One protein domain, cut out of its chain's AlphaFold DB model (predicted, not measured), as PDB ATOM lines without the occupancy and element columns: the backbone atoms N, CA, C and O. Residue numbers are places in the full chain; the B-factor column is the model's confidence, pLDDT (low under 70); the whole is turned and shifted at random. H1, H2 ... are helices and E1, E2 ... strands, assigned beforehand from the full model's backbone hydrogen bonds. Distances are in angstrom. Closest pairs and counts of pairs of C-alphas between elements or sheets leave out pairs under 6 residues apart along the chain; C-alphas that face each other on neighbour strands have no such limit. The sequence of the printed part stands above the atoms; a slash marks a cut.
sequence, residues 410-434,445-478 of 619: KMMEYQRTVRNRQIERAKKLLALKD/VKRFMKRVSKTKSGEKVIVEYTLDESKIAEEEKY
ATOM      1  N   LYS A 410     408.231 421.504 423.186       96.06
ATOM      2  CA  LYS A 410     409.366 422.068 422.447       96.06
ATOM      3  C   LYS A 410     409.008 422.373 420.990       96.06
ATOM      4  O   LYS A 410     409.285 423.469 420.502       96.06
ATOM      5  N   MET A 411     408.339 421.440 420.306       96.12
ATOM      6  CA  MET A 411     407.910 421.655 418.919       96.12
ATOM      7  C   MET A 411     406.831 422.739 418.809       96.12
ATOM      8  O   MET A 411     406.871 423.547 417.881       96.12
ATOM      9  N   MET A 412     405.912 422.806 419.778       96.81
ATOM     10  CA  MET A 412     404.881 423.844 419.853       96.81
ATOM     11  C   MET A 412     405.497 425.246 419.898       96.81
ATOM     12  O   MET A 412     405.097 426.135 419.152       96.81
ATOM     13  N   GLU A 413     406.507 425.449 420.739       95.88
ATOM     14  CA  GLU A 413     407.194 426.737 420.888       95.88
ATOM     15  C   GLU A 413     408.008 427.126 419.652       95.88
ATOM     16  O   GLU A 413     408.025 428.296 419.250       95.88
ATOM     17  N   TYR A 414     408.660 426.143 419.028       95.69
ATOM     18  CA  TYR A 414     409.357 426.337 417.765       95.69
ATOM     19  C   TYR A 414     408.384 426.781 416.663       95.69
ATOM     20  O   TYR A 414     408.587 427.827 416.041       95.69
ATOM     21  N   GLN A 415     407.288 426.042 416.464       95.25
ATOM     22  CA  GLN A 415     406.277 426.349 415.449       95.25
ATOM     23  C   GLN A 415     405.581 427.688 415.714       95.25
ATOM     24  O   GLN A 415     405.451 428.493 414.790       95.25
ATOM     25  N   ARG A 416     405.255 427.996 416.977       94.94
ATOM     26  CA  ARG A 416     404.737 429.309 417.392       94.94
ATOM     27  C   ARG A 416     405.696 430.432 417.006       94.94
ATOM     28  O   ARG A 416     405.274 431.447 416.460       94.94
ATOM     29  N   THR A 417     406.994 430.254 417.252       95.00
ATOM     30  CA  THR A 417     408.026 431.241 416.898       95.00
ATOM     31  C   THR A 417     408.104 431.450 415.383       95.00
ATOM     32  O   THR A 417     408.170 432.590 414.917       95.00
ATOM     33  N   VAL A 418     408.069 430.367 414.597       91.12
ATOM     34  CA  VAL A 418     408.036 430.427 413.125       91.12
ATOM     35  C   VAL A 418     406.775 431.148 412.637       91.12
ATOM     36  O   VAL A 418     406.889 432.058 411.810       91.12
ATOM     37  N   ARG A 419     405.592 430.818 413.179       91.81
ATOM     38  CA  ARG A 419     404.329 431.498 412.846       91.81
ATOM     39  C   ARG A 419     404.387 432.982 413.201       91.81
ATOM     40  O   ARG A 419     404.073 433.810 412.353       91.81
ATOM     41  N   ASN A 420     404.842 433.342 414.400       92.88
ATOM     42  CA  ASN A 420     404.934 434.741 414.825       92.88
ATOM     43  C   ASN A 420     405.842 435.556 413.897       92.88
ATOM     44  O   ASN A 420     405.482 436.661 413.503       92.88
ATOM     45  N   ARG A 421     406.970 434.992 413.439       90.62
ATOM     46  CA  ARG A 421     407.815 435.642 412.420       90.62
ATOM     47  C   ARG A 421     407.070 435.880 411.099       90.62
ATOM     48  O   ARG A 421     407.311 436.895 410.452       90.62
ATOM     49  N   GLN A 422     406.186 434.970 410.686       87.94
ATOM     50  CA  GLN A 422     405.354 435.145 409.487       87.94
ATOM     51  C   GLN A 422     404.268 436.211 409.689       87.94
ATOM     52  O   GLN A 422     404.057 437.028 408.797       87.94
ATOM     53  N   ILE A 423     403.636 436.254 410.865       88.56
ATOM     54  CA  ILE A 423     402.650 437.287 411.225       88.56
ATOM     55  C   ILE A 423     403.303 438.674 411.228       88.56
ATOM     56  O   ILE A 423     402.762 439.608 410.644       88.56
ATOM     57  N   GLU A 424     404.497 438.814 411.808       89.50
ATOM     58  CA  GLU A 424     405.228 440.088 411.807       89.50
ATOM     59  C   GLU A 424     405.601 440.545 410.389       89.50
ATOM     60  O   GLU A 424     405.516 441.731 410.068       89.50
ATOM     61  N   ARG A 425     405.946 439.611 409.494       84.25
ATOM     62  CA  ARG A 425     406.126 439.922 408.066       84.25
ATOM     63  C   ARG A 425     404.817 440.387 407.416       84.25
ATOM     64  O   ARG A 425     404.842 441.377 406.691       84.25
ATOM     65  N   ALA A 426     403.689 439.732 407.706       84.06
ATOM     66  CA  ALA A 426     402.370 440.139 407.206       84.06
ATOM     67  C   ALA A 426     401.998 441.563 407.658       84.06
ATOM     68  O   ALA A 426     401.567 442.377 406.844       84.06
ATOM     69  N   LYS A 427     402.232 441.896 408.937       86.38
ATOM     70  CA  LYS A 427     402.011 443.242 409.496       86.38
ATOM     71  C   LYS A 427     402.839 444.309 408.784       86.38
ATOM     72  O   LYS A 427     402.305 445.359 408.438       86.38
ATOM     73  N   LYS A 428     404.126 444.038 408.538       84.62
ATOM     74  CA  LYS A 428     405.008 444.963 407.807       84.62
ATOM     75  C   LYS A 428     404.508 445.232 406.386       84.62
ATOM     76  O   LYS A 428     404.516 446.379 405.959       84.62
ATOM     77  N   LEU A 429     404.026 444.205 405.684       79.19
ATOM     78  CA  LEU A 429     403.450 444.362 404.343       79.19
ATOM     79  C   LEU A 429     402.138 445.154 404.360       79.19
ATOM     80  O   LEU A 429     401.942 446.033 403.528       79.19
ATOM     81  N   LEU A 430     401.264 444.902 405.339       79.94
ATOM     82  CA  LEU A 430     400.029 445.673 405.525       79.94
ATOM     83  C   LEU A 430     400.296 447.168 405.761       79.94
ATOM     84  O   LEU A 430     399.521 448.007 405.303       79.94
ATOM     85  N   ALA A 431     401.394 447.508 406.442       80.38
ATOM     86  CA  ALA A 431     401.783 448.893 406.695       80.38
ATOM     87  C   ALA A 431     402.249 449.642 405.432       80.38
ATOM     88  O   ALA A 431     402.057 450.853 405.348       80.38
ATOM     89  N   LEU A 432     402.815 448.938 404.444       73.75
ATOM     90  CA  LEU A 432     403.321 449.527 403.195       73.75
ATOM     91  C   LEU A 432     402.206 449.934 402.213       73.75
ATOM     92  O   LEU A 432     402.470 450.705 401.299       73.75
ATOM     93  N   LYS A 433     400.959 449.471 402.417       63.00
ATOM     94  CA  LYS A 433     399.768 449.793 401.596       63.00
ATOM     95  C   LYS A 433     399.925 449.579 400.079       63.00
ATOM     96  O   LYS A 433     399.145 450.150 399.324       63.00
ATOM     97  N   ASP A 434     400.852 448.732 399.640       58.22
ATOM     98  CA  ASP A 434     401.019 448.379 398.227       58.22
ATOM     99  C   ASP A 434     400.569 446.924 397.966       58.22
ATOM    100  O   ASP A 434     401.269 445.974 398.332       58.22
ATOM    101  N   VAL A 445     402.637 434.977 403.199       71.50
ATOM    102  CA  VAL A 445     402.004 435.514 404.397       71.50
ATOM    103  C   VAL A 445     400.590 436.032 404.121       71.50
ATOM    104  O   VAL A 445     399.866 436.309 405.076       71.50
ATOM    105  N   LYS A 446     400.143 436.078 402.849       71.69
ATOM    106  CA  LYS A 446     398.762 436.441 402.481       71.69
ATOM    107  C   LYS A 446     397.724 435.546 403.131       71.69
ATOM    108  O   LYS A 446     396.605 435.993 403.331       71.69
ATOM    109  N   ARG A 447     398.062 434.304 403.497       78.94
ATOM    110  CA  ARG A 447     397.118 433.419 404.201       78.94
ATOM    111  C   ARG A 447     396.656 433.979 405.551       78.94
ATOM    112  O   ARG A 447     395.598 433.587 406.019       78.94
ATOM    113  N   PHE A 448     397.434 434.880 406.156       82.62
ATOM    114  CA  PHE A 448     397.070 435.603 407.378       82.62
ATOM    115  C   PHE A 448     396.431 436.964 407.089       82.62
ATOM    116  O   PHE A 448     396.286 437.772 408.001       82.62
ATOM    117  N   MET A 449     396.076 437.253 405.836       82.25
ATOM    118  CA  MET A 449     395.495 438.519 405.409       82.25
ATOM    119  C   MET A 449     394.129 438.264 404.772       82.25
ATOM    120  O   MET A 449     394.002 437.482 403.833       82.25
ATOM    121  N   LYS A 450     393.101 438.970 405.240       83.31
ATOM    122  CA  LYS A 450     391.757 438.951 404.657       83.31
ATOM    123  C   LYS A 450     391.467 440.259 403.930       83.31
ATOM    124  O   LYS A 450     391.777 441.348 404.422       83.31
ATOM    125  N   ARG A 451     390.848 440.141 402.758       79.56
ATOM    126  CA  ARG A 451     390.376 441.272 401.957       79.56
ATOM    127  C   ARG A 451     389.053 441.780 402.532       79.56
ATOM    128  O   ARG A 451     388.119 441.002 402.701       79.56
ATOM    129  N   VAL A 452     388.968 443.076 402.797       78.12
ATOM    130  CA  VAL A 452     387.771 443.764 403.287       78.12
ATOM    131  C   VAL A 452     387.387 444.823 402.260       78.12
ATOM    132  O   VAL A 452     388.151 445.745 401.982       78.12
ATOM    133  N   SER A 453     386.207 444.680 401.659       71.81
ATOM    134  CA  SER A 453     385.634 445.691 400.770       71.81
ATOM    135  C   SER A 453     384.755 446.639 401.575       71.81
ATOM    136  O   SER A 453     383.778 446.199 402.181       71.81
ATOM    137  N   LYS A 454     385.068 447.935 401.555       64.06
ATOM    138  CA  LYS A 454     384.170 448.973 402.071       64.06
ATOM    139  C   LYS A 454     383.441 449.617 400.896       64.06
ATOM    140  O   LYS A 454     384.062 450.258 400.051       64.06
ATOM    141  N   THR A 455     382.125 449.449 400.848       52.50
ATOM    142  CA  THR A 455     381.228 450.218 399.979       52.50
ATOM    143  C   THR A 455     380.773 451.459 400.737       52.50
ATOM    144  O   THR A 455     380.069 451.356 401.740       52.50
ATOM    145  N   LYS A 456     381.167 452.649 400.273       54.94
ATOM    146  CA  LYS A 456     380.440 453.877 400.617       54.94
ATOM    147  C   LYS A 456     379.339 454.054 399.575       54.94
ATOM    148  O   LYS A 456     379.594 453.902 398.386       54.94
ATOM    149  N   SER A 457     378.119 454.319 400.037       49.31
ATOM    150  CA  SER A 457     376.944 454.599 399.203       49.31
ATOM    151  C   SER A 457     377.295 455.555 398.056       49.31
ATOM    152  O   SER A 457     377.517 456.737 398.302       49.31
ATOM    153  N   GLY A 458     377.339 455.038 396.824       55.00
ATOM    154  CA  GLY A 458     377.429 455.829 395.592       55.00
ATOM    155  C   GLY A 458     378.783 455.894 394.873       55.00
ATOM    156  O   GLY A 458     378.776 456.260 393.704       55.00
ATOM    157  N   GLU A 459     379.922 455.500 395.463       57.41
ATOM    158  CA  GLU A 459     381.229 455.564 394.770       57.41
ATOM    159  C   GLU A 459     382.204 454.416 395.108       57.41
ATOM    160  O   GLU A 459     382.045 453.701 396.097       57.41
ATOM    161  N   LYS A 460     383.199 454.250 394.211       56.19
ATOM    162  CA  LYS A 460     384.215 453.181 394.070       56.19
ATOM    163  C   LYS A 460     384.490 452.334 395.326       56.19
ATOM    164  O   LYS A 460     384.875 452.835 396.377       56.19
ATOM    165  N   VAL A 461     384.418 451.011 395.147       58.34
ATOM    166  CA  VAL A 461     384.789 449.999 396.149       58.34
ATOM    167  C   VAL A 461     386.257 450.169 396.561       58.34
ATOM    168  O   VAL A 461     387.155 449.920 395.759       58.34
ATOM    169  N   ILE A 462     386.505 450.545 397.821       63.50
ATOM    170  CA  ILE A 462     387.856 450.571 398.397       63.50
ATOM    171  C   ILE A 462     388.163 449.174 398.941       63.50
ATOM    172  O   ILE A 462     387.415 448.624 399.755       63.50
ATOM    173  N   VAL A 463     389.260 448.593 398.462       65.81
ATOM    174  CA  VAL A 463     389.756 447.284 398.885       65.81
ATOM    175  C   VAL A 463     390.854 447.492 399.922       65.81
ATOM    176  O   VAL A 463     391.925 447.986 399.589       65.81
ATOM    177  N   GLU A 464     390.605 447.089 401.164       72.69
ATOM    178  CA  GLU A 464     391.609 447.067 402.232       72.69
ATOM    179  C   GLU A 464     391.986 445.619 402.566       72.69
ATOM    180  O   GLU A 464     391.176 444.700 402.433       72.69
ATOM    181  N   TYR A 465     393.217 445.400 403.020       77.56
ATOM    182  CA  TYR A 465     393.634 444.130 403.606       77.56
ATOM    183  C   TYR A 465     393.790 444.309 405.115       77.56
ATOM    184  O   TYR A 465     394.279 445.334 405.582       77.56
ATOM    185  N   THR A 466     393.363 443.314 405.886       83.88
ATOM    186  CA  THR A 466     393.509 443.274 407.351       83.88
ATOM    187  C   THR A 466     394.034 441.909 407.772       83.88
ATOM    188  O   THR A 466     393.950 440.963 406.991       83.88
ATOM    189  N   LEU A 467     394.579 441.783 408.982       86.44
ATOM    190  CA  LEU A 467     394.969 440.473 409.500       86.44
ATOM    191  C   LEU A 467     393.744 439.575 409.710       86.44
ATOM    192  O   LEU A 467     392.691 440.006 410.190       86.44
ATOM    193  N   ASP A 468     393.898 438.307 409.355       88.19
ATOM    194  CA  ASP A 468     392.936 437.255 409.643       88.19
ATOM    195  C   ASP A 468     393.265 436.587 410.986       88.19
ATOM    196  O   ASP A 468     393.866 435.513 411.053       88.19
ATOM    197  N   GLU A 469     392.853 437.247 412.071       90.06
ATOM    198  CA  GLU A 469     393.007 436.742 413.444       90.06
ATOM    199  C   GLU A 469     392.356 435.364 413.637       90.06
ATOM    200  O   GLU A 469     392.851 434.533 414.398       90.06
ATOM    201  N   SER A 470     391.271 435.081 412.907       90.25
ATOM    202  CA  SER A 470     390.594 433.786 412.985       90.25
ATOM    203  C   SER A 470     391.462 432.669 412.410       90.25
ATOM    204  O   SER A 470     391.570 431.601 413.014       90.25
ATOM    205  N   LYS A 471     392.157 432.938 411.296       87.88
ATOM    206  CA  LYS A 471     393.094 431.994 410.684       87.88
ATOM    207  C   LYS A 471     394.330 431.776 411.543       87.88
ATOM    208  O   LYS A 471     394.793 430.644 411.661       87.88
ATOM    209  N   ILE A 472     394.846 432.837 412.160       89.94
ATOM    210  CA  ILE A 472     395.971 432.753 413.099       89.94
ATOM    211  C   ILE A 472     395.602 431.853 414.284       89.94
ATOM    212  O   ILE A 472     396.327 430.898 414.566       89.94
ATOM    213  N   ALA A 473     394.453 432.107 414.918       91.81
ATOM    214  CA  ALA A 473     393.956 431.303 416.032       91.81
ATOM    215  C   ALA A 473     393.646 429.854 415.620       91.81
ATOM    216  O   ALA A 473     393.813 428.929 416.411       91.81
ATOM    217  N   GLU A 474     393.202 429.629 414.379       90.06
ATOM    218  CA  GLU A 474     393.023 428.284 413.834       90.06
ATOM    219  C   GLU A 474     394.365 427.554 413.701       90.06
ATOM    220  O   GLU A 474     394.485 426.421 414.161       90.06
ATOM    221  N   GLU A 475     395.381 428.182 413.099       90.00
ATOM    222  CA  GLU A 475     396.699 427.566 412.910       90.00
ATOM    223  C   GLU A 475     397.433 427.315 414.229       90.00
ATOM    224  O   GLU A 475     398.095 426.286 414.353       90.00
ATOM    225  N   GLU A 476     397.260 428.187 415.224       93.12
ATOM    226  CA  GLU A 476     397.818 428.016 416.569       93.12
ATOM    227  C   GLU A 476     397.397 426.716 417.250       93.12
ATOM    228  O   GLU A 476     398.206 426.098 417.940       93.12
ATOM    229  N   LYS A 477     396.173 426.241 417.002       93.12
ATOM    230  CA  LYS A 477     395.685 424.983 417.591       93.12
ATOM    231  C   LYS A 477     396.527 423.773 417.199       93.12
ATOM    232  O   LYS A 477     396.557 422.804 417.948       93.12
ATOM    233  N   TYR A 478     397.176 423.815 416.037       93.88
ATOM    234  CA  TYR A 478     397.956 422.698 415.508       93.88
ATOM    235  C   TYR A 478     399.413 422.704 415.978       93.88
ATOM    236  O   TYR A 478     400.117 421.731 415.716       93.88
TER     237      TYR A 478
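This is residues 410 to 434 and 445 to 478 of the 619 residues of the protein "Transposase, IS4 family" of Holdemania filiformis DSM 12042 (UniProt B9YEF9). A long two-stranded hairpin, E1 and E2, reaches to one end of a loose rod, and at the other end the long helix H1 and the shorter H3 run opposite ways, with the small helix H2 touching both. The later part of H1, residues 423 to 431, comes near the hairpin's base. The printed part has 59 residues, with three named helices and two named strands that follow along the chain as H1, H2, E1, E2, H3; the sheet, E1 - E2, is antiparallel and the class is mixed, helices and strands. The whole is loose, with a radius of gyration of the C-alphas of 14.6 A and spans of 54 by 22 by 10 A.

E1 is residues 449 to 456, 22.0 A long, and E2 is residues 459 to 467, 25.2 A. H1 is residues 410 to 432, 34.1 A, beginning at C-alpha 410 (409.366, 422.068, 422.447). H2 is residues 445 to 448, 5.8 A. H3 is residues 469 to 476, 10.4 A, ending at C-alpha 476 (397.818, 428.016, 416.569).

E1 and E2 form a hairpin, their directions at 154 degrees; N 450 and O 466 are 2.8 A apart, within hydrogen-bond range. The closest C-alphas of H1 and E2, Leu 430 and Tyr 465, are 6.9 A apart. H1 touches H2 with residues 422 to 426 alone, closest at the C-alphas of Ala 426 and Val 445, 5.4 A. H2 touches H3, closest at the C-alphas of Phe 448 and Lys 471, 6.3 A. H1 and H3 are close but not clearly touching, the C-alphas of Arg 416 and Glu 476 closest at 7.1 A, at a shallow tilt of 25 degrees, opposite ways. In H1 and H3 every O i to N i+4 pair is within hydrogen-bond range; H2 is too short for such a pair.

The two C-alphas farthest apart, Lys 410 and Gly 458, are 53.7 A apart. Residues 435 to 444 are not printed; C-alphas 434 and 445 are 14.3 A apart across this cut. Of the links that are printed whole, none is long. Mean pLDDT of the printed part is 80.8; residues 433 to 434 and 454 to 463 are under 70.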